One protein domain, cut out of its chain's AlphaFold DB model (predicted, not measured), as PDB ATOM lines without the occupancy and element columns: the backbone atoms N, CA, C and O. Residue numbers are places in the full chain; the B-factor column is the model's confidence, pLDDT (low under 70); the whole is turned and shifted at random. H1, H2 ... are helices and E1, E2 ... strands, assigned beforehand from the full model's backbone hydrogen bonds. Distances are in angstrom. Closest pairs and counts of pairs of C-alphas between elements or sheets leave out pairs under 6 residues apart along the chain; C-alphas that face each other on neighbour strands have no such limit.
ATOM      1  N   GLU A  73      -7.889 -59.201 -13.911       52.72
ATOM      2  CA  GLU A  73      -7.938 -57.924 -13.189       52.72
ATOM      3  C   GLU A  73      -8.159 -58.144 -11.688       52.72
ATOM      4  O   GLU A  73      -7.579 -57.438 -10.878       52.72
ATOM      5  N   GLU A  74      -8.904 -59.190 -11.320       54.38
ATOM      6  CA  GLU A  74      -9.130 -59.585  -9.934       54.38
ATOM      7  C   GLU A  74      -7.872 -60.154  -9.258       54.38
ATOM      8  O   GLU A  74      -7.674 -59.950  -8.066       54.38
ATOM      9  N   GLU A  75      -6.999 -60.852  -9.985       57.31
ATOM     10  CA  GLU A  75      -5.713 -61.337  -9.466       57.31
ATOM     11  C   GLU A  75      -4.673 -60.223  -9.379       57.31
ATOM     12  O   GLU A  75      -3.896 -60.193  -8.429       57.31
ATOM     13  N   LEU A  76      -4.682 -59.279 -10.322       57.78
ATOM     14  CA  LEU A  76      -3.841 -58.087 -10.264       57.78
ATOM     15  C   LEU A  76      -4.296 -57.163  -9.130       57.78
ATOM     16  O   LEU A  76      -3.465 -56.720  -8.339       57.78
ATOM     17  N   ASP A  77      -5.608 -56.955  -8.988       53.66
ATOM     18  CA  ASP A  77      -6.183 -56.281  -7.835       53.66
ATOM     19  C   ASP A  77      -5.852 -57.075  -6.576       53.66
ATOM     20  O   ASP A  77      -5.358 -56.470  -5.652       53.66
ATOM     21  N   LYS A  78      -5.953 -58.409  -6.504       56.66
ATOM     22  CA  LYS A  78      -5.491 -59.170  -5.322       56.66
ATOM     23  C   LYS A  78      -3.987 -59.016  -5.067       56.66
ATOM     24  O   LYS A  78      -3.598 -58.885  -3.921       56.66
ATOM     25  N   LEU A  79      -3.112 -58.963  -6.063       52.94
ATOM     26  CA  LEU A  79      -1.678 -58.742  -5.824       52.94
ATOM     27  C   LEU A  79      -1.376 -57.315  -5.334       52.94
ATOM     28  O   LEU A  79      -0.412 -57.113  -4.597       52.94
ATOM     29  N   VAL A  80      -2.216 -56.345  -5.699       51.72
ATOM     30  CA  VAL A  80      -2.101 -54.929  -5.314       51.72
ATOM     31  C   VAL A  80      -2.952 -54.577  -4.067       51.72
ATOM     32  O   VAL A  80      -2.625 -53.629  -3.358       51.72
ATOM     33  N   TYR A  81      -3.993 -55.358  -3.744       44.66
ATOM     34  CA  TYR A  81      -5.020 -55.151  -2.700       44.66
ATOM     35  C   TYR A  81      -5.164 -56.303  -1.683       44.66
ATOM     36  O   TYR A  81      -5.891 -56.131  -0.705       44.66
ATOM     37  N   ALA A  82      -4.494 -57.460  -1.810       37.53
ATOM     38  CA  ALA A  82      -4.546 -58.540  -0.795       37.53
ATOM     39  C   ALA A  82      -3.911 -58.142   0.546       37.53
ATOM     40  O   ALA A  82      -3.904 -58.917   1.497       37.53
ATOM     41  N   GLN A  83      -3.476 -56.895   0.674       41.00
ATOM     42  CA  GLN A  83      -3.134 -56.247   1.926       41.00
ATOM     43  C   GLN A  83      -4.386 -55.725   2.655       41.00
ATOM     44  O   GLN A  83      -4.399 -54.631   3.199       41.00
ATOM     45  N   LYS A  84      -5.473 -56.507   2.671       36.75
ATOM     46  CA  LYS A  84      -6.725 -56.154   3.365       36.75
ATOM     47  C   LYS A  84      -6.618 -56.270   4.899       36.75
ATOM     48  O   LYS A  84      -7.599 -56.006   5.580       36.75
ATOM     49  N   ASN A  85      -5.447 -56.656   5.417       36.12
ATOM     50  CA  ASN A  85      -5.195 -56.894   6.842       36.12
ATOM     51  C   ASN A  85      -4.080 -56.036   7.461       36.12
ATOM     52  O   ASN A  85      -3.896 -56.133   8.669       36.12
ATOM     53  N   ASP A  86      -3.379 -55.193   6.699       37.00
ATOM     54  CA  ASP A  86      -2.379 -54.288   7.274       37.00
ATOM     55  C   ASP A  86      -2.767 -52.846   6.949       37.00
ATOM     56  O   ASP A  86      -2.943 -52.510   5.777       37.00
ATOM     57  N   ASP A  87      -2.877 -52.004   7.980       37.06
ATOM     58  CA  ASP A  87      -3.178 -50.559   7.966       37.06
ATOM     59  C   ASP A  87      -2.110 -49.706   7.244       37.06
ATOM     60  O   ASP A  87      -1.712 -48.625   7.683       37.06
ATOM     61  N   ILE A  88      -1.579 -50.195   6.128       39.84
ATOM     62  CA  ILE A  88      -0.599 -49.505   5.308       39.84
ATOM     63  C   ILE A  88      -1.359 -48.879   4.147       39.84
ATOM     64  O   ILE A  88      -1.623 -49.507   3.125       39.84
ATOM     65  N   ASP A  89      -1.703 -47.606   4.302       41.41
ATOM     66  CA  ASP A  89      -2.262 -46.803   3.222       41.41
ATOM     67  C   ASP A  89      -1.158 -46.631   2.151       41.41
ATOM     68  O   ASP A  89      -0.275 -45.774   2.267       41.41
ATOM     69  N   ILE A  90      -1.161 -47.465   1.092       42.03
ATOM     70  CA  ILE A  90      -0.195 -47.494  -0.051       42.03
ATOM     71  C   ILE A  90      -0.247 -46.192  -0.896       42.03
ATOM     72  O   ILE A  90       0.210 -46.058  -2.027       42.03
ATOM     73  N   TYR A  91      -0.816 -45.149  -0.337       44.03
ATOM     74  CA  TYR A  91      -1.705 -44.270  -1.051       44.03
ATOM     75  C   TYR A  91      -1.548 -42.810  -0.643       44.03
ATOM     76  O   TYR A  91      -2.075 -41.940  -1.340       44.03
ATOM     77  N   ASP A  92      -0.796 -42.559   0.428       44.75
ATOM     78  CA  ASP A  92      -0.257 -41.249   0.751       44.75
ATOM     79  C   ASP A  92       0.704 -40.801  -0.364       44.75
ATOM     80  O   ASP A  92       1.690 -41.467  -0.694       44.75
ATOM     81  N   THR A  93       0.378 -39.670  -0.984       42.59
ATOM     82  CA  THR A  93       1.134 -39.082  -2.091       42.59
ATOM     83  C   THR A  93       2.533 -38.623  -1.694       42.59
ATOM     84  O   THR A  93       3.409 -38.621  -2.558       42.59
ATOM     85  N   SER A  94       2.761 -38.268  -0.423       48.50
ATOM     86  CA  SER A  94       4.104 -37.929   0.070       48.50
ATOM     87  C   SER A  94       4.989 -39.178   0.109       48.50
ATOM     88  O   SER A  94       6.087 -39.191  -0.440       48.50
ATOM     89  N   ILE A  95       4.429 -40.289   0.591       47.53
ATOM     90  CA  ILE A  95       5.113 -41.580   0.684       47.53
ATOM     91  C   ILE A  95       5.336 -42.192  -0.707       47.53
ATOM     92  O   ILE A  95       6.332 -42.871  -0.927       47.53
ATOM     93  N   ASN A  96       4.462 -41.929  -1.684       53.59
ATOM     94  CA  ASN A  96       4.679 -42.352  -3.074       53.59
ATOM     95  C   ASN A  96       5.860 -41.628  -3.738       53.59
ATOM     96  O   ASN A  96       6.544 -42.228  -4.566       53.59
ATOM     97  N   HIS A  97       6.121 -40.367  -3.377       61.66
ATOM     98  CA  HIS A  97       7.312 -39.653  -3.837       61.66
ATOM     99  C   HIS A  97       8.587 -40.251  -3.226       61.66
ATOM    100  O   HIS A  97       9.539 -40.538  -3.956       61.66
ATOM    101  N   ASP A  98       8.571 -40.539  -1.924       58.88
ATOM    102  CA  ASP A  98       9.700 -41.154  -1.217       58.88
ATOM    103  C   ASP A  98       9.968 -42.584  -1.693       58.88
ATOM    104  O   ASP A  98      11.112 -42.973  -1.915       58.88
ATOM    105  N   LEU A  99       8.913 -43.362  -1.932       61.97
ATOM    106  CA  LEU A  99       9.010 -44.722  -2.447       61.97
ATOM    107  C   LEU A  99       9.530 -44.748  -3.887       61.97
ATOM    108  O   LEU A  99      10.360 -45.589  -4.225       61.97
ATOM    109  N   LYS A 100       9.092 -43.803  -4.725       64.81
ATOM    110  CA  LYS A 100       9.628 -43.628  -6.077       64.81
ATOM    111  C   LYS A 100      11.109 -43.249  -6.041       64.81
ATOM    112  O   LYS A 100      11.901 -43.835  -6.773       64.81
ATOM    113  N   THR A 101      11.488 -42.326  -5.159       67.75
ATOM    114  CA  THR A 101      12.887 -41.931  -4.938       67.75
ATOM    115  C   THR A 101      13.723 -43.119  -4.461       67.75
ATOM    116  O   THR A 101      14.816 -43.352  -4.975       67.75
ATOM    117  N   LEU A 102      13.187 -43.936  -3.550       64.94
ATOM    118  CA  LEU A 102      13.851 -45.144  -3.069       64.94
ATOM    119  C   LEU A 102      14.018 -46.203  -4.159       64.94
ATOM    120  O   LEU A 102      15.129 -46.700  -4.319       64.94
ATOM    121  N   LEU A 103      12.973 -46.517  -4.931       65.00
ATOM    122  CA  LEU A 103      13.054 -47.482  -6.037       65.00
ATOM    123  C   LEU A 103      14.096 -47.065  -7.080       65.00
ATOM    124  O   LEU A 103      14.839 -47.914  -7.571       65.00
ATOM    125  N   LEU A 104      14.193 -45.765  -7.369       66.94
ATOM    126  CA  LEU A 104      15.227 -45.223  -8.248       66.94
ATOM    127  C   LEU A 104      16.629 -45.319  -7.608       66.94
ATOM    128  O   LEU A 104      17.570 -45.728  -8.282       66.94
ATOM    129  N   SER A 105      16.767 -45.038  -6.306       63.88
ATOM    130  CA  SER A 105      18.059 -45.069  -5.594       63.88
ATOM    131  C   SER A 105      18.621 -46.477  -5.332       63.88
ATOM    132  O   SER A 105      19.836 -46.674  -5.365       63.88
ATOM    133  N   ALA A 169      13.841 -26.638  39.779       88.12
ATOM    134  CA  ALA A 169      12.761 -27.558  39.425       88.12
ATOM    135  C   ALA A 169      12.086 -27.196  38.088       88.12
ATOM    136  O   ALA A 169      11.752 -28.085  37.309       88.12
ATOM    137  N   GLU A 170      11.921 -25.902  37.794       90.31
ATOM    138  CA  GLU A 170      11.391 -25.429  36.509       90.31
ATOM    139  C   GLU A 170      12.336 -25.767  35.341       90.31
ATOM    140  O   GLU A 170      11.881 -26.291  34.325       90.31
ATOM    141  N   ARG A 171      13.654 -25.578  35.499       92.38
ATOM    142  CA  ARG A 171      14.651 -25.963  34.480       92.38
ATOM    143  C   ARG A 171      14.694 -27.470  34.242       92.38
ATOM    144  O   ARG A 171      14.699 -27.907  33.092       92.38
ATOM    145  N   ASP A 172      14.668 -28.256  35.312       91.69
ATOM    146  CA  ASP A 172      14.673 -29.716  35.223       91.69
ATOM    147  C   ASP A 172      13.384 -30.232  34.554       91.69
ATOM    148  O   ASP A 172      13.429 -31.151  33.729       91.69
ATOM    149  N   TYR A 173      12.237 -29.601  34.839       91.12
ATOM    150  CA  TYR A 173      10.964 -29.901  34.184       91.12
ATOM    151  C   TYR A 173      10.977 -29.540  32.693       91.12
ATOM    152  O   TYR A 173      10.529 -30.333  31.859       91.12
ATOM    153  N   GLU A 174      11.524 -28.380  32.324       93.12
ATOM    154  CA  GLU A 174      11.680 -27.994  30.920       93.12
ATOM    155  C   GLU A 174      12.602 -28.949  30.156       93.12
ATOM    156  O   GLU A 174      12.295 -29.333  29.025       93.12
ATOM    157  N   GLU A 175      13.727 -29.351  30.751       93.12
ATOM    158  CA  GLU A 175      14.632 -30.330  30.147       93.12
ATOM    159  C   GLU A 175      13.966 -31.695  29.971       93.12
ATOM    160  O   GLU A 175      14.113 -32.321  28.917       93.12
ATOM    161  N   TRP A 176      13.225 -32.157  30.978       94.88
ATOM    162  CA  TRP A 176      12.460 -33.397  30.901       94.88
ATOM    163  C   TRP A 176      11.391 -33.333  29.803       94.88
ATOM    164  O   TRP A 176      11.291 -34.249  28.985       94.88
ATOM    165  N   SER A 177      10.656 -32.220  29.720       95.12
ATOM    166  CA  SER A 177       9.635 -31.983  28.693       95.12
ATOM    167  C   SER A 177      10.237 -32.001  27.282       95.12
ATOM    168  O   SER A 177       9.756 -32.721  26.404       95.12
ATOM    169  N   LYS A 178      11.367 -31.308  27.078       94.06
ATOM    170  CA  LYS A 178      12.115 -31.314  25.808       94.06
ATOM    171  C   LYS A 178      12.613 -32.715  25.438       94.06
ATOM    172  O   LYS A 178      12.484 -33.116  24.281       94.06
ATOM    173  N   LYS A 179      13.142 -33.483  26.401       93.31
ATOM    174  CA  LYS A 179      13.601 -34.869  26.182       93.31
ATOM    175  C   LYS A 179      12.455 -35.799  25.782       93.31
ATOM    176  O   LYS A 179      12.610 -36.559  24.829       93.31
ATOM    177  N   ASN A 180      11.301 -35.707  26.443       94.31
ATOM    178  CA  ASN A 180      10.126 -36.508  26.091       94.31
ATOM    179  C   ASN A 180       9.569 -36.148  24.710       94.31
ATOM    180  O   ASN A 180       9.260 -37.044  23.924       94.31
ATOM    181  N   ALA A 181       9.497 -34.857  24.378       92.69
ATOM    182  CA  ALA A 181       9.075 -34.412  23.052       92.69
ATOM    183  C   ALA A 181      10.022 -34.931  21.952       92.69
ATOM    184  O   ALA A 181       9.565 -35.468  20.942       92.69
ATOM    185  N   ALA A 182      11.340 -34.850  22.167       94.19
ATOM    186  CA  ALA A 182      12.334 -35.386  21.236       94.19
ATOM    187  C   ALA A 182      12.226 -36.914  21.080       94.19
ATOM    188  O   ALA A 182      12.307 -37.438  19.968       94.19
ATOM    189  N   GLN A 183      11.981 -37.638  22.176       93.19
ATOM    190  CA  GLN A 183      11.772 -39.084  22.136       93.19
ATOM    191  C   GLN A 183      10.525 -39.455  21.323       93.19
ATOM    192  O   GLN A 183      10.559 -40.410  20.544       93.19
ATOM    193  N   GLN A 184       9.439 -38.691  21.457       90.94
ATOM    194  CA  GLN A 184       8.219 -38.908  20.684       90.94
ATOM    195  C   GLN A 184       8.438 -38.647  19.188       90.94
ATOM    196  O   GLN A 184       7.994 -39.439  18.357       90.94
ATOM    197  N   GLN A 185       9.188 -37.600  18.829       90.69
ATOM    198  CA  GLN A 185       9.574 -37.340  17.437       90.69
ATOM    199  C   GLN A 185      10.425 -38.475  16.858       90.69
ATOM    200  O   GLN A 185      10.180 -38.932  15.742       90.69
ATOM    201  N   GLN A 186      11.385 -38.994  17.627       92.56
ATOM    202  CA  GLN A 186      12.205 -40.120  17.185       92.56
ATOM    203  C   GLN A 186      11.366 -41.388  16.962       92.56
ATOM    204  O   GLN A 186      11.583 -42.099  15.981       92.56
ATOM    205  N   GLN A 187      10.390 -41.665  17.833       88.50
ATOM    206  CA  GLN A 187       9.460 -42.784  17.645       88.50
ATOM    207  C   GLN A 187       8.623 -42.621  16.372       88.50
ATOM    208  O   GLN A 187       8.458 -43.591  15.634       88.50
ATOM    209  N   GLN A 188       8.152 -41.405  16.075       88.00
ATOM    210  CA  GLN A 188       7.432 -41.120  14.830       88.00
ATOM    211  C   GLN A 188       8.311 -41.368  13.597       88.00
ATOM    212  O   GLN A 188       7.866 -42.010  12.651       88.00
ATOM    213  N   GLU A 189       9.567 -40.922  13.608       86.69
ATOM    214  CA  GLU A 189      10.503 -41.153  12.500       86.69
ATOM    215  C   GLU A 189      10.824 -42.640  12.293       86.69
ATOM    216  O   GLU A 189      10.854 -43.121  11.158       86.69
ATOM    217  N   ILE A 190      11.012 -43.402  13.374       89.88
ATOM    218  CA  ILE A 190      11.211 -44.857  13.290       89.88
ATOM    219  C   ILE A 190       9.968 -45.534  12.706       89.88
ATOM    220  O   ILE A 190      10.099 -46.374  11.815       89.88
ATOM    221  N   ALA A 191       8.771 -45.147  13.156       84.50
ATOM    222  CA  ALA A 191       7.518 -45.692  12.640       84.50
ATOM    223  C   ALA A 191       7.345 -45.406  11.139       84.50
ATOM    224  O   ALA A 191       7.016 -46.318  10.380       84.50
ATOM    225  N   LYS A 192       7.650 -44.181  10.686       82.50
ATOM    226  CA  LYS A 192       7.635 -43.820   9.258       82.50
ATOM    227  C   LYS A 192       8.605 -44.673   8.443       82.50
ATOM    228  O   LYS A 192       8.224 -45.207   7.403       82.50
ATOM    229  N   LYS A 193       9.847 -44.838   8.914       82.81
ATOM    230  CA  LYS A 193      10.855 -45.659   8.223       82.81
ATOM    231  C   LYS A 193      10.442 -47.125   8.131       82.81
ATOM    232  O   LYS A 193      10.595 -47.723   7.070       82.81
ATOM    233  N   LEU A 194       9.890 -47.686   9.207       86.62
ATOM    234  CA  LEU A 194       9.419 -49.070   9.225       86.62
ATOM    235  C   LEU A 194       8.242 -49.277   8.260       86.62
ATOM    236  O   LEU A 194       8.239 -50.232   7.486       86.62
ATOM    237  N   ALA A 195       7.283 -48.347   8.246       78.19
ATOM    238  CA  ALA A 195       6.164 -48.381   7.308       78.19
ATOM    239  C   ALA A 195       6.640 -48.323   5.846       78.19
ATOM    240  O   ALA A 195       6.160 -49.078   5.000       78.19
ATOM    241  N   LEU A 196       7.627 -47.471   5.548       74.38
ATOM    242  CA  LEU A 196       8.220 -47.373   4.214       74.38
ATOM    243  C   LEU A 196       8.942 -48.665   3.810       74.38
ATOM    244  O   LEU A 196       8.790 -49.123   2.678       74.38
ATOM    245  N   GLN A 197       9.674 -49.286   4.738       77.81
ATOM    246  CA  GLN A 197      10.348 -50.559   4.495       77.81
ATOM    247  C   GLN A 197       9.352 -51.676   4.153       77.81
ATOM    248  O   GLN A 197       9.505 -52.329   3.121       77.81
ATOM    249  N   HIS A 198       8.297 -51.853   4.958       75.81
ATOM    250  CA  HIS A 198       7.265 -52.864   4.695       75.81
ATOM    251  C   HIS A 198       6.612 -52.674   3.317       75.81
ATOM    252  O   HIS A 198       6.308 -53.646   2.625       75.81
ATOM    253  N   ARG A 199       6.443 -51.422   2.870       67.94
ATOM    254  CA  ARG A 199       5.919 -51.115   1.531       67.94
ATOM    255  C   ARG A 199       6.870 -51.532   0.417       67.94
ATOM    256  O   ARG A 199       6.426 -52.137  -0.554       67.94
ATOM    257  N   VAL A 200       8.161 -51.224   0.536       70.19
ATOM    258  CA  VAL A 200       9.161 -51.638  -0.464       70.19
ATOM    259  C   VAL A 200       9.211 -53.163  -0.570       70.19
ATOM    260  O   VAL A 200       9.261 -53.703  -1.676       70.19
ATOM    261  N   GLU A 201       9.120 -53.868   0.556       73.81
ATOM    262  CA  GLU A 201       9.059 -55.331   0.584       73.81
ATOM    263  C   GLU A 201       7.786 -55.873  -0.086       73.81
ATOM    264  O   GLU A 201       7.869 -56.808  -0.887       73.81
ATOM    265  N   ALA A 202       6.622 -55.261   0.165       69.62
ATOM    266  CA  ALA A 202       5.362 -55.629  -0.486       69.62
ATOM    267  C   ALA A 202       5.418 -55.421  -2.009       69.62
ATOM    268  O   ALA A 202       5.061 -56.323  -2.768       69.62
ATOM    269  N   ILE A 203       5.951 -54.282  -2.465       67.75
ATOM    270  CA  ILE A 203       6.151 -53.992  -3.893       67.75
ATOM    271  C   ILE A 203       7.116 -54.987  -4.523       67.75
ATOM    272  O   ILE A 203       6.853 -55.484  -5.612       67.75
ATOM    273  N   THR A 204       8.214 -55.309  -3.841       68.25
ATOM    274  CA  THR A 204       9.196 -56.282  -4.336       68.25
ATOM    275  C   THR A 204       8.563 -57.666  -4.476       68.25
ATOM    276  O   THR A 204       8.756 -58.339  -5.487       68.25
ATOM    277  N   ARG A 205       7.742 -58.078  -3.503       72.06
ATOM    278  CA  ARG A 205       7.009 -59.348  -3.548       72.06
ATOM    279  C   ARG A 205       5.998 -59.385  -4.694       72.06
ATOM    280  O   ARG A 205       5.999 -60.350  -5.451       72.06
ATOM    281  N   ALA A 206       5.182 -58.341  -4.842       66.94
ATOM    282  CA  ALA A 206       4.209 -58.227  -5.929       66.94
ATOM    283  C   ALA A 206       4.899 -58.178  -7.300       66.94
ATOM    284  O   ALA A 206       4.464 -58.836  -8.238       66.94
ATOM    285  N   SER A 207       6.027 -57.472  -7.392       66.25
ATOM    286  CA  SER A 207       6.847 -57.390  -8.598       66.25
ATOM    287  C   SER A 207       7.352 -58.774  -9.031       66.25
ATOM    288  O   SER A 207       7.276 -59.128 -10.201       66.25
ATOM    289  N   ASN A 208       7.828 -59.592  -8.091       68.19
ATOM    290  CA  ASN A 208       8.301 -60.946  -8.398       68.19
ATOM    291  C   ASN A 208       7.167 -61.916  -8.776       68.19
ATOM    292  O   ASN A 208       7.437 -62.964  -9.356       68.19
ATOM    293  N   ALA A 209       5.918 -61.582  -8.448       68.12
ATOM    294  CA  ALA A 209       4.748 -62.398  -8.750       68.12
ATOM    295  C   ALA A 209       4.160 -62.140 -10.145       68.12
ATOM    296  O   ALA A 209       3.240 -62.853 -10.530       68.12
ATOM    297  N   ILE A 210       4.652 -61.144 -10.894       66.81
ATOM    298  CA  ILE A 210       4.192 -60.842 -12.255       66.81
ATOM    299  C   ILE A 210       5.128 -61.541 -13.255       66.81
ATOM    300  O   ILE A 210       6.280 -61.119 -13.396       66.81
ATOM    301  N   PRO A 211       4.674 -62.588 -13.970       65.44
ATOM    302  CA  PRO A 211       5.458 -63.203 -15.033       65.44
ATOM    303  C   PRO A 211       5.837 -62.194 -16.125       65.44
ATOM    304  O   PRO A 211       5.036 -61.353 -16.537       65.44
ATOM    305  N   ALA A 212       7.067 -62.286 -16.624       66.75
ATOM    306  CA  ALA A 212       7.513 -61.450 -17.733       66.75
ATOM    307  C   ALA A 212       6.677 -61.726 -18.998       66.75
ATOM    308  O   ALA A 212       6.389 -62.880 -19.321       66.75
ATOM    309  N   GLY A 213       6.317 -60.671 -19.738       69.50
ATOM    310  CA  GLY A 213       5.620 -60.802 -21.026       69.50
ATOM    311  C   GLY A 213       4.090 -60.756 -20.964       69.50
ATOM    312  O   GLY A 213       3.432 -61.042 -21.968       69.50
ATOM    313  N   HIS A 214       3.494 -60.353 -19.839       77.69
ATOM    314  CA  HIS A 214       2.051 -60.132 -19.783       77.69
ATOM    315  C   HIS A 214       1.607 -58.931 -20.630       77.69
ATOM    316  O   HIS A 214       2.156 -57.829 -20.565       77.69
ATOM    317  N   LYS A 215       0.542 -59.139 -21.412       84.75
ATOM    318  CA  LYS A 215      -0.130 -58.081 -22.174       84.75
ATOM    319  C   LYS A 215      -1.075 -57.301 -21.264       84.75
ATOM    320  O   LYS A 215      -2.252 -57.637 -21.158       84.75
ATOM    321  N   LEU A 216      -0.546 -56.280 -20.599       87.25
ATOM    322  CA  LEU A 216      -1.303 -55.412 -19.685       87.25
ATOM    323  C   LEU A 216      -1.424 -53.979 -20.206       87.25
ATOM    324  O   LEU A 216      -2.402 -53.292 -19.917       87.25
ATOM    325  N   TRP A 217      -0.448 -53.529 -20.987       91.31
ATOM    326  CA  TRP A 217      -0.285 -52.124 -21.321       91.31
ATOM    327  C   TRP A 217      -1.277 -51.675 -22.379       91.31
ATOM    328  O   TRP A 217      -1.411 -52.290 -23.434       91.31
ATOM    329  N   ARG A 218      -1.949 -50.564 -22.114       94.50
ATOM    330  CA  ARG A 218      -2.803 -49.865 -23.067       94.50
ATOM    331  C   ARG A 218      -2.388 -48.402 -23.098       94.50
ATOM    332  O   ARG A 218      -1.890 -47.878 -22.102       94.50
ATOM    333  N   TYR A 219      -2.561 -47.744 -24.234       96.00
ATOM    334  CA  TYR A 219      -2.260 -46.321 -24.381       96.00
ATOM    335  C   TYR A 219      -3.360 -45.608 -25.155       96.00
ATOM    336  O   TYR A 219      -4.093 -46.243 -25.912       96.00
ATOM    337  N   LYS A 220      -3.471 -44.291 -24.984       95.12
ATOM    338  CA  LYS A 220      -4.321 -43.450 -25.834       95.12
ATOM    339  C   LYS A 220      -3.515 -42.867 -26.978       95.12
ATOM    340  O   LYS A 220      -2.467 -42.259 -26.763       95.12
ATOM    341  N   ASP A 221      -4.004 -43.064 -28.194       93.69
ATOM    342  CA  ASP A 221      -3.441 -42.406 -29.367       93.69
ATOM    343  C   ASP A 221      -3.792 -40.897 -29.380       93.69
ATOM    344  O   ASP A 221      -4.636 -40.448 -28.600       93.69
ATOM    345  N   PRO A 222      -3.179 -40.079 -30.258       91.12
ATOM    346  CA  PRO A 222      -3.492 -38.648 -30.354       91.12
ATOM    347  C   PRO A 222      -4.953 -38.329 -30.702       91.12
ATOM    348  O   PRO A 222      -5.382 -37.189 -30.559       91.12
ATOM    349  N   ARG A 223      -5.728 -39.316 -31.174       91.88
ATOM    350  CA  ARG A 223      -7.167 -39.184 -31.440       91.88
ATOM    351  C   ARG A 223      -8.007 -39.528 -30.204       91.88
ATOM    352  O   ARG A 223      -9.231 -39.514 -30.290       91.88
ATOM    353  N   GLY A 224      -7.363 -39.855 -29.083       90.50
ATOM    354  CA  GLY A 224      -7.991 -40.270 -27.832       90.50
ATOM    355  C   GLY A 224      -8.460 -41.725 -27.820       90.50
ATOM    356  O   GLY A 224      -9.137 -42.125 -26.874       90.50
ATOM    357  N   VAL A 225      -8.126 -42.523 -28.841       93.75
ATOM    358  CA  VAL A 225      -8.563 -43.919 -28.939       93.75
ATOM    359  C   VAL A 225      -7.608 -44.810 -28.159       93.75
ATOM    360  O   VAL A 225      -6.391 -44.769 -28.352       93.75
ATOM    361  N   GLU A 226      -8.170 -45.646 -27.292       94.44
ATOM    362  CA  GLU A 226      -7.421 -46.641 -26.534       94.44
ATOM    363  C   GLU A 226      -6.916 -47.766 -27.451       94.44
ATOM    364  O   GLU A 226      -7.653 -48.327 -28.267       94.44
ATOM    365  N   ARG A 227      -5.632 -48.096 -27.324       94.81
ATOM    366  CA  ARG A 227      -4.942 -49.157 -28.059       94.81
ATOM    367  C   ARG A 227      -4.342 -50.145 -27.072       94.81
ATOM    368  O   ARG A 227      -3.690 -49.737 -26.114       94.81
ATOM    369  N   GLY A 228      -4.506 -51.436 -27.342       92.69
ATOM    370  CA  GLY A 228      -3.929 -52.524 -26.553       92.69
ATOM    371  C   GLY A 228      -4.878 -53.716 -26.415       92.69
ATOM    372  O   GLY A 228      -5.906 -53.748 -27.094       92.69
ATOM    373  N   PRO A 229      -4.545 -54.699 -25.559       93.19
ATOM    374  CA  PRO A 229      -3.385 -54.735 -24.663       93.19
ATOM    375  C   PRO A 229      -2.073 -55.165 -25.347       93.19
ATOM    376  O   PRO A 229      -2.057 -56.045 -26.206       93.19
ATOM    377  N   PHE A 230      -0.963 -54.581 -24.900       93.75
ATOM    378  CA  PHE A 230       0.399 -54.830 -25.370       93.75
ATOM    379  C   PHE A 230       1.307 -55.296 -24.231       93.75
ATOM    380  O   PHE A 230       1.056 -55.052 -23.046       93.75
ATOM    381  N   THR A 231       2.371 -55.996 -24.597       90.88
ATOM    382  CA  THR A 231       3.456 -56.373 -23.689       90.88
ATOM    383  C   THR A 231       4.325 -55.163 -23.359       90.88
ATOM    384  O   THR A 231       4.419 -54.201 -24.125       90.88
ATOM    385  N   PHE A 232       5.031 -55.229 -22.234       89.62
ATOM    386  CA  PHE A 232       6.011 -54.205 -21.881       89.62
ATOM    387  C   PHE A 232       7.137 -54.077 -22.921       89.62
ATOM    388  O   PHE A 232       7.587 -52.972 -23.218       89.62
ATOM    389  N   ALA A 233       7.556 -55.195 -23.524       89.88
ATOM    390  CA  ALA A 233       8.575 -55.212 -24.571       89.88
ATOM    391  C   ALA A 233       8.125 -54.479 -25.847       89.88
ATOM    392  O   ALA A 233       8.909 -53.728 -26.428       89.88
ATOM    393  N   GLU A 234       6.865 -54.647 -26.265       93.56
ATOM    394  CA  GLU A 234       6.289 -53.902 -27.394       93.56
ATOM    395  C   GLU A 234       6.260 -52.397 -27.104       93.56
ATOM    396  O   GLU A 234       6.721 -51.604 -27.926       93.56
ATOM    397  N   MET A 235       5.802 -52.010 -25.908       94.06
ATOM    398  CA  MET A 235       5.759 -50.606 -25.488       94.06
ATOM    399  C   MET A 235       7.152 -49.963 -25.470       94.06
ATOM    400  O   MET A 235       7.321 -48.855 -25.986       94.06
ATOM    401  N   ARG A 236       8.159 -50.676 -24.942       92.19
ATOM    402  CA  ARG A 236       9.565 -50.248 -24.972       92.19
ATOM    403  C   ARG A 236      10.058 -50.056 -26.405       92.19
ATOM    404  O   ARG A 236      10.595 -49.001 -26.718       92.19
ATOM    405  N   ASN A 237       9.850 -51.040 -27.277       93.75
ATOM    406  CA  ASN A 237      10.314 -50.992 -28.667       93.75
ATOM    407  C   ASN A 237       9.712 -49.803 -29.434       93.75
ATOM    408  O   ASN A 237      10.393 -49.156 -30.228       93.75
ATOM    409  N   TRP A 238       8.436 -49.484 -29.205       94.62
ATOM    410  CA  TRP A 238       7.815 -48.311 -29.821       94.62
ATOM    411  C   TRP A 238       8.347 -46.992 -29.269       94.62
ATOM    412  O   TRP A 238       8.519 -46.044 -30.037       94.62
ATOM    413  N   TYR A 239       8.670 -46.942 -27.979       92.94
ATOM    414  CA  TYR A 239       9.336 -45.790 -27.382       92.94
ATOM    415  C   TYR A 239      10.754 -45.591 -27.939       92.94
ATOM    416  O   TYR A 239      11.087 -44.493 -28.375       92.94
ATOM    417  N   GLU A 240      11.560 -46.651 -28.021       91.69
ATOM    418  CA  GLU A 240      12.925 -46.608 -28.570       91.69
ATOM    419  C   GLU A 240      12.961 -46.185 -30.043       91.69
ATOM    420  O   GLU A 240      13.881 -45.490 -30.471       91.69
ATOM    421  N   LYS A 241      11.934 -46.547 -30.818       93.75
ATOM    422  CA  LYS A 241      11.768 -46.114 -32.214       93.75
ATOM    423  C   LYS A 241      11.261 -44.677 -32.365       93.75
ATOM    424  O   LYS A 241      11.128 -44.207 -33.491       93.75
ATOM    425  N   GLY A 242      10.958 -43.988 -31.265       93.31
ATOM    426  CA  GLY A 242      10.460 -42.615 -31.275       93.31
ATOM    427  C   GLY A 242       8.982 -42.477 -31.647       93.31
ATOM    428  O   GLY A 242       8.539 -41.369 -31.935       93.31
ATOM    429  N   TYR A 243       8.199 -43.565 -31.634       93.69
ATOM    430  CA  TYR A 243       6.747 -43.478 -31.848       93.69
ATOM    431  C   TYR A 243       6.010 -42.917 -30.630       93.69
ATOM    432  O   TYR A 243       4.929 -42.350 -30.775       93.69
ATOM    433  N   PHE A 244       6.576 -43.081 -29.432       94.25
ATOM    434  CA  PHE A 244       5.986 -42.619 -28.181       94.25
ATOM    435  C   PHE A 244       6.769 -41.457 -27.580       94.25
ATOM    436  O   PHE A 244       7.996 -41.468 -27.536       94.25
ATOM    437  N   THR A 245       6.037 -40.479 -27.055       91.62
ATOM    438  CA  THR A 245       6.586 -39.350 -26.300       91.62
ATOM    439  C   THR A 245       6.378 -39.553 -24.800       91.62
ATOM    440  O   THR A 245       5.610 -40.409 -24.361       91.62
ATOM    441  N   THR A 246       7.049 -38.743 -23.981       90.88
ATOM    442  CA  THR A 246       6.868 -38.744 -22.518       90.88
ATOM    443  C   THR A 246       5.458 -38.341 -22.084       90.88
ATOM    444  O   THR A 246       5.040 -38.684 -20.981       90.88
ATOM    445  N   ASP A 247       4.716 -37.640 -22.940       91.69
ATOM    446  CA  ASP A 247       3.333 -37.234 -22.680       91.69
ATOM    447  C   ASP A 247       2.299 -38.307 -23.024       91.69
ATOM    448  O   ASP A 247       1.117 -38.102 -22.752       91.69
ATOM    449  N   LEU A 248       2.720 -39.450 -23.581       93.94
ATOM    450  CA  LEU A 248       1.812 -40.543 -23.906       93.94
ATOM    451  C   LEU A 248       1.054 -41.003 -22.659       93.94
ATOM    452  O   LEU A 248       1.651 -41.381 -21.652       93.94
ATOM    453  N   GLU A 249      -0.266 -41.017 -22.749       94.19
ATOM    454  CA  GLU A 249      -1.132 -41.540 -21.703       94.19
ATOM    455  C   GLU A 249      -1.194 -43.066 -21.783       94.19
ATOM    456  O   GLU A 249      -1.607 -43.630 -22.798       94.19
ATOM    457  N   VAL A 250      -0.816 -43.739 -20.697       93.88
ATOM    458  CA  VAL A 250      -0.795 -45.200 -20.570       93.88
ATOM    459  C   VAL A 250      -1.613 -45.673 -19.369       93.88
ATOM    460  O   VAL A 250      -1.761 -44.966 -18.374       93.88
ATOM    461  N   THR A 251      -2.137 -46.889 -19.450       91.88
ATOM    462  CA  THR A 251      -2.808 -47.589 -18.351       91.88
ATOM    463  C   THR A 251      -2.462 -49.074 -18.402       91.88
ATOM    464  O   THR A 251      -2.149 -49.621 -19.460       91.88
ATOM    465  N   ILE A 252      -2.516 -49.736 -17.251       88.31
ATOM    466  CA  ILE A 252      -2.454 -51.203 -17.149       88.31
ATOM    467  C   ILE A 252      -3.826 -51.818 -16.843       88.31
ATOM    468  O   ILE A 252      -3.979 -53.038 -16.876       88.31
ATOM    469  N   ARG A 253      -4.828 -50.975 -16.556       82.94
ATOM    470  CA  ARG A 253      -6.188 -51.366 -16.181       82.94
ATOM    471  C   ARG A 253      -7.167 -51.014 -17.296       82.94
ATOM    472  O   ARG A 253      -7.131 -49.902 -17.820       82.94
ATOM    473  N   GLU A 254      -8.051 -51.949 -17.622       82.25
ATOM    474  CA  GLU A 254      -9.124 -51.740 -18.593       82.25
ATOM    475  C   GLU A 254     -10.144 -50.730 -18.056       82.25
ATOM    476  O   GLU A 254     -10.607 -50.858 -16.924       82.25
ATOM    477  N   GLY A 255     -10.424 -49.667 -18.816       79.81
ATOM    478  CA  GLY A 255     -11.299 -48.578 -18.358       79.81
ATOM    479  C   GLY A 255     -10.771 -47.788 -17.147       79.81
ATOM    480  O   GLY A 255     -11.502 -46.986 -16.566       79.81
ATOM    481  N   GLY A 256      -9.513 -48.003 -16.746       83.19
ATOM    482  CA  GLY A 256      -8.877 -47.284 -15.646       83.19
ATOM    483  C   GLY A 256      -8.422 -45.871 -16.032       83.19
ATOM    484  O   GLY A 256      -8.322 -45.542 -17.217       83.19
ATOM    485  N   PRO A 257      -8.106 -45.008 -15.047       88.25
ATOM    486  CA  PRO A 257      -7.498 -43.717 -15.333       88.25
ATOM    487  C   PRO A 257      -6.128 -43.899 -15.992       88.25
ATOM    488  O   PRO A 257      -5.366 -44.793 -15.636       88.25
ATOM    489  N   PHE A 258      -5.803 -43.012 -16.926       91.12
ATOM    490  CA  PHE A 258      -4.515 -43.020 -17.609       91.12
ATOM    491  C   PHE A 258      -3.487 -42.190 -16.840       91.12
ATOM    492  O   PHE A 258      -3.831 -41.235 -16.136       91.12
ATOM    493  N   VAL A 259      -2.215 -42.552 -16.986       91.44
ATOM    494  CA  VAL A 259      -1.050 -41.875 -16.408       91.44
ATOM    495  C   VAL A 259      -0.078 -41.535 -17.530       91.44
ATOM    496  O   VAL A 259       0.095 -42.320 -18.457       91.44
ATOM    497  N   LYS A 260       0.563 -40.366 -17.470       92.38
ATOM    498  CA  LYS A 260       1.572 -39.997 -18.467       92.38
ATOM    499  C   LYS A 260       2.801 -40.888 -18.334       92.38
ATOM    500  O   LYS A 260       3.294 -41.117 -17.228       92.38
ATOM    501  N   LEU A 261       3.352 -41.326 -19.459       91.19
ATOM    502  CA  LEU A 261       4.503 -42.218 -19.499       91.19
ATOM    503  C   LEU A 261       5.719 -41.621 -18.769       91.19
ATOM    504  O   LEU A 261       6.369 -42.314 -17.992       91.19
ATOM    505  N   GLY A 262       5.997 -40.327 -18.939       88.44
ATOM    506  CA  GLY A 262       7.079 -39.634 -18.232       88.44
ATOM    507  C   GLY A 262       6.872 -39.564 -16.715       88.44
ATOM    508  O   GLY A 262       7.831 -39.599 -15.946       88.44
ATOM    509  N   GLU A 263       5.624 -39.541 -16.249       87.81
ATOM    510  CA  GLU A 263       5.305 -39.524 -14.818       87.81
ATOM    511  C   GLU A 263       5.579 -40.872 -14.147       87.81
ATOM    512  O   GLU A 263       5.923 -40.892 -12.965       87.81
ATOM    513  N   LEU A 264       5.523 -41.984 -14.889       85.81
ATOM    514  CA  LEU A 264       5.899 -43.300 -14.365       85.81
ATOM    515  C   LEU A 264       7.382 -43.346 -13.975       85.81
ATOM    516  O   LEU A 264       7.723 -43.809 -12.891       85.81
ATOM    517  N   TYR A 265       8.254 -42.792 -14.819       84.31
ATOM    518  CA  TYR A 265       9.709 -42.864 -14.638       84.31
ATOM    519  C   TYR A 265      10.289 -41.666 -13.874       84.31
ATOM    520  O   TYR A 265      11.335 -41.786 -13.246       84.31
ATOM    521  N   GLY A 266       9.576 -40.536 -13.828       79.00
ATOM    522  CA  GLY A 266      10.030 -39.319 -13.156       79.00
ATOM    523  C   GLY A 266      10.694 -38.322 -14.096       79.00
ATOM    524  O   GLY A 266      11.088 -38.640 -15.215       79.00
ATOM    525  N   VAL A 267      10.776 -37.078 -13.626       75.75
ATOM    526  CA  VAL A 267      11.328 -35.965 -14.402       75.75
ATOM    527  C   VAL A 267      12.810 -36.228 -14.671       75.75
ATOM    528  O   VAL A 267      13.556 -36.542 -13.750       75.75
ATOM    529  N   GLY A 268      13.229 -36.122 -15.933       74.94
ATOM    530  CA  GLY A 268      14.624 -36.330 -16.340       74.94
ATOM    531  C   GLY A 268      15.043 -37.794 -16.517       74.94
ATOM    532  O   GLY A 268      16.177 -38.044 -16.919       74.94
ATOM    533  N   HIS A 269      14.150 -38.760 -16.278       77.62
ATOM    534  CA  HIS A 269      14.418 -40.167 -16.558       77.62
ATOM    535  C   HIS A 269      13.807 -40.596 -17.886       77.62
ATOM    536  O   HIS A 269      12.656 -40.288 -18.186       77.62
ATOM    537  N   GLN A 270      14.579 -41.351 -18.665       83.31
ATOM    538  CA  GLN A 270      14.113 -41.933 -19.914       83.31
ATOM    539  C   GLN A 270      13.165 -43.116 -19.625       83.31
ATOM    540  O   GLN A 270      13.574 -44.069 -18.940       83.31
ATOM    541  N   PRO A 271      11.917 -43.083 -20.133       86.25
ATOM    542  CA  PRO A 271      11.012 -44.221 -20.123       86.25
ATOM    543  C   PRO A 271      11.653 -45.509 -20.631       86.25
ATOM    544  O   PRO A 271      12.472 -45.502 -21.546       86.25
ATOM    545  N   PHE A 272      11.264 -46.619 -20.011       84.94
ATOM    546  CA  PHE A 272      11.737 -47.978 -20.294       84.94
ATOM    547  C   PHE A 272      13.246 -48.219 -20.148       84.94
ATOM    548  O   PHE A 272      13.712 -49.299 -20.523       84.94
ATOM    549  N   SER A 273      13.989 -47.274 -19.557       80.69
ATOM    550  CA  SER A 273      15.403 -47.462 -19.233       80.69
ATOM    551  C   SER A 273      15.622 -48.681 -18.332       80.69
ATOM    552  O   SER A 273      14.773 -49.033 -17.509       80.69
ATOM    553  N   ASN A 274      16.801 -49.296 -18.441       72.81
ATOM    554  CA  ASN A 274      17.191 -50.492 -17.679       72.81
ATOM    555  C   ASN A 274      17.256 -50.276 -16.153       72.81
ATOM    556  O   ASN A 274      17.643 -51.184 -15.424       72.81
ATOM    557  N   LYS A 275      16.909 -49.077 -15.666       74.75
ATOM    558  CA  LYS A 275      16.897 -48.750 -14.242       74.75
ATOM    559  C   LYS A 275      15.710 -49.342 -13.486       74.75
ATOM    560  O   LYS A 275      15.820 -49.584 -12.293       74.75
ATOM    561  N   LEU A 276      14.577 -49.535 -14.159       75.44
ATOM    562  CA  LEU A 276      13.379 -50.103 -13.549       75.44
ATOM    563  C   LEU A 276      12.997 -51.388 -14.276       75.44
ATOM    564  O   LEU A 276      12.917 -51.420 -15.507       75.44
ATOM    565  N   SER A 277      12.745 -52.449 -13.510       81.88
ATOM    566  CA  SER A 277      12.226 -53.702 -14.054       81.88
ATOM    567  C   SER A 277      10.778 -53.533 -14.529       81.88
ATOM    568  O   SER A 277      10.052 -52.661 -14.047       81.88
ATOM    569  N   GLU A 278      10.333 -54.381 -15.465       82.94
ATOM    570  CA  GLU A 278       8.941 -54.400 -15.955       82.94
ATOM    571  C   GLU A 278       7.939 -54.390 -14.798       82.94
ATOM    572  O   GLU A 278       7.015 -53.579 -14.752       82.94
ATOM    573  N   ALA A 279       8.177 -55.250 -13.818       78.44
ATOM    574  CA  ALA A 279       7.281 -55.426 -12.701       78.44
ATOM    575  C   ALA A 279       7.289 -54.237 -11.720       78.44
ATOM    576  O   ALA A 279       6.225 -53.840 -11.242       78.44
ATOM    577  N   GLN A 280       8.429 -53.566 -11.508       80.81
ATOM    578  CA  GLN A 280       8.468 -52.297 -10.763       80.81
ATOM    579  C   GLN A 280       7.646 -51.206 -11.455       80.81
ATOM    580  O   GLN A 280       6.934 -50.444 -10.795       80.81
ATOM    581  N   VAL A 281       7.717 -51.137 -12.786       83.75
ATOM    582  CA  VAL A 281       6.954 -50.162 -13.568       83.75
ATOM    583  C   VAL A 281       5.456 -50.470 -13.497       83.75
ATOM    584  O   VAL A 281       4.665 -49.548 -13.311       83.75
ATOM    585  N   ILE A 282       5.058 -51.744 -13.574       84.06
ATOM    586  CA  ILE A 282       3.655 -52.161 -13.429       84.06
ATOM    587  C   ILE A 282       3.119 -51.776 -12.046       84.06
ATOM    588  O   ILE A 282       2.072 -51.138 -11.965       84.06
ATOM    589  N   VAL A 283       3.844 -52.083 -10.966       81.00
ATOM    590  CA  VAL A 283       3.405 -51.740  -9.603       81.00
ATOM    591  C   VAL A 283       3.323 -50.222  -9.407       81.00
ATOM    592  O   VAL A 283       2.353 -49.720  -8.838       81.00
ATOM    593  N   THR A 284       4.292 -49.469  -9.935       82.38
ATOM    594  CA  THR A 284       4.271 -47.996  -9.887       82.38
ATOM    595  C   THR A 284       3.076 -47.431 -10.660       82.38
ATOM    596  O   THR A 284       2.390 -46.531 -10.174       82.38
ATOM    597  N   CYS A 285       2.789 -47.983 -11.842       84.00
ATOM    598  CA  CYS A 285       1.632 -47.611 -12.651       84.00
ATOM    599  C   CYS A 285       0.321 -47.909 -11.906       84.00
ATOM    600  O   CYS A 285      -0.513 -47.014 -11.773       84.00
ATOM    601  N   ALA A 286       0.179 -49.104 -11.322       82.44
ATOM    602  CA  ALA A 286      -0.978 -49.488 -10.511       82.44
ATOM    603  C   ALA A 286      -1.224 -48.498  -9.363       82.44
ATOM    604  O   ALA A 286      -2.332 -47.987  -9.198       82.44
ATOM    605  N   ALA A 287      -0.175 -48.160  -8.608       80.12
ATOM    606  CA  ALA A 287      -0.268 -47.230  -7.488       80.12
ATOM    607  C   ALA A 287      -0.730 -45.826  -7.924       80.12
ATOM    608  O   ALA A 287      -1.576 -45.212  -7.262       80.12
ATOM    609  N   LEU A 288      -0.219 -45.318  -9.052       81.88
ATOM    610  CA  LEU A 288      -0.597 -44.007  -9.591       81.88
ATOM    611  C   LEU A 288      -2.040 -43.986 -10.110       81.88
ATOM    612  O   LEU A 288      -2.787 -43.055  -9.797       81.88
ATOM    613  N   ILE A 289      -2.454 -45.029 -10.834       84.00
ATOM    614  CA  ILE A 289      -3.831 -45.218 -11.313       84.00
ATOM    615  C   ILE A 289      -4.801 -45.226 -10.122       84.00
ATOM    616  O   ILE A 289      -5.760 -44.450 -10.098       84.00
ATOM    617  N   SER A 290      -4.513 -46.016  -9.085       79.12
ATOM    618  CA  SER A 290      -5.342 -46.104  -7.875       79.12
ATOM    619  C   SER A 290      -5.352 -44.811  -7.048       79.12
ATOM    620  O   SER A 290      -6.357 -44.477  -6.411       79.12
ATOM    621  N   SER A 291      -4.261 -44.038  -7.052       78.94
ATOM    622  CA  SER A 291      -4.224 -42.704  -6.434       78.94
ATOM    623  C   SER A 291      -5.142 -41.720  -7.164       78.94
ATOM    624  O   SER A 291      -5.948 -41.041  -6.524       78.94
ATOM    625  N   ARG A 292      -5.091 -41.683  -8.502       80.75
ATOM    626  CA  ARG A 292      -5.955 -40.815  -9.322       80.75
ATOM    627  C   ARG A 292      -7.425 -41.174  -9.192       80.75
ATOM    628  O   ARG A 292      -8.240 -40.282  -8.980       80.75
TER     629      ARG A 292
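What this domain is: This is residues 73 to 105 and 169 to 292 of the 442 residues of a protein of Perkinsus chesapeaki (UniProt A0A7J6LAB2). A small three-stranded sheet, E2 E1 E3, lies at one end of a compact body, and from this body residues 169 to 191 of the 40-residue helix H3 stick out as a long arm. H6 runs through the middle of the body between the sheet and the last turns of H3; H4 and H5 are on the sheet, H2 touches H3, and H1 is near H3 and H6. The printed part has 157 residues, with six named helices and three strands in the order H1 H2 H3 E1 E2 H4 E3 H5 H6; the sheet is antiparallel and the class is mostly helix. The whole is loose, with a radius of gyration of the C-alphas of 20.1 A, and spans 74 by 34 by 27 A, the arm making the length.

Where its parts are: Find C-alpha 215 at (-0.130, -58.081, -22.174), where E1, residues 215 to 220, begins its 15.7 A. E2 is residues 226 to 231, 14.9 A, and E3 residues 249 to 251. H4 is residues 232 to 240 and H5 residues 261 to 265. H6, residues 278 to 292, runs 21.2 A to C-alpha 292 at (-5.955, -40.815, -9.322). H3, residues 169 to 208, runs 58.5 A from (12.761, -27.558, 39.425). H2 is residues 93 to 105, 18.3 A, and H1 residues 73 to 81.

How they stand to each other: Start at the inner strand E1. The hairpin E1 and E2 is antiparallel at 149 degrees, with N 227 and O 219 2.8 A apart; E1 and E3 are antiparallel at 151 degrees, with N 218 and O 251 2.8 A apart. E2, H4, E3 form a split strand-helix-strand unit, two strands running the same way with E1 between them, and its crossover is right-handed. H4 is on the sheet, over E1, at a height of 10.9 A. H5 and H6 only graze the sheet, and they touch, closest at the C-alphas of Leu 264 and Cys 285, 6.3 A. H3 touches H6 with residues 203 to 208 alone, at a steep tilt of 60 degrees, opposite ways; the closest C-alphas are Ser 207 and Ala 279, 4.6 A. H3 touches H2 with residues 196 to 200 alone, closest at the C-alphas of Leu 99 and Val 200, 7.2 A. H1 and H3 are close but not clearly touching. In H1, H2, H3, H4 and H6 every O i to N i+4 pair is within hydrogen-bond range; H5 has 0 of 1, but 2 of 2 O i to N i+3 pairs.

The domain as a whole: The C-alphas of Ala 169 and Arg 223 are farthest apart, 74.5 A. Residues 106 to 168 are not printed, and C-alphas 105 and 169 are 48.6 A apart across this cut. The links H1 to H2 and H5 to H6 are long. Look at the B-factor column: the mean pLDDT of the printed part is 78.1, and it is under 70 at residues 73 to 105, 199, 202 to 204 and 206 to 213.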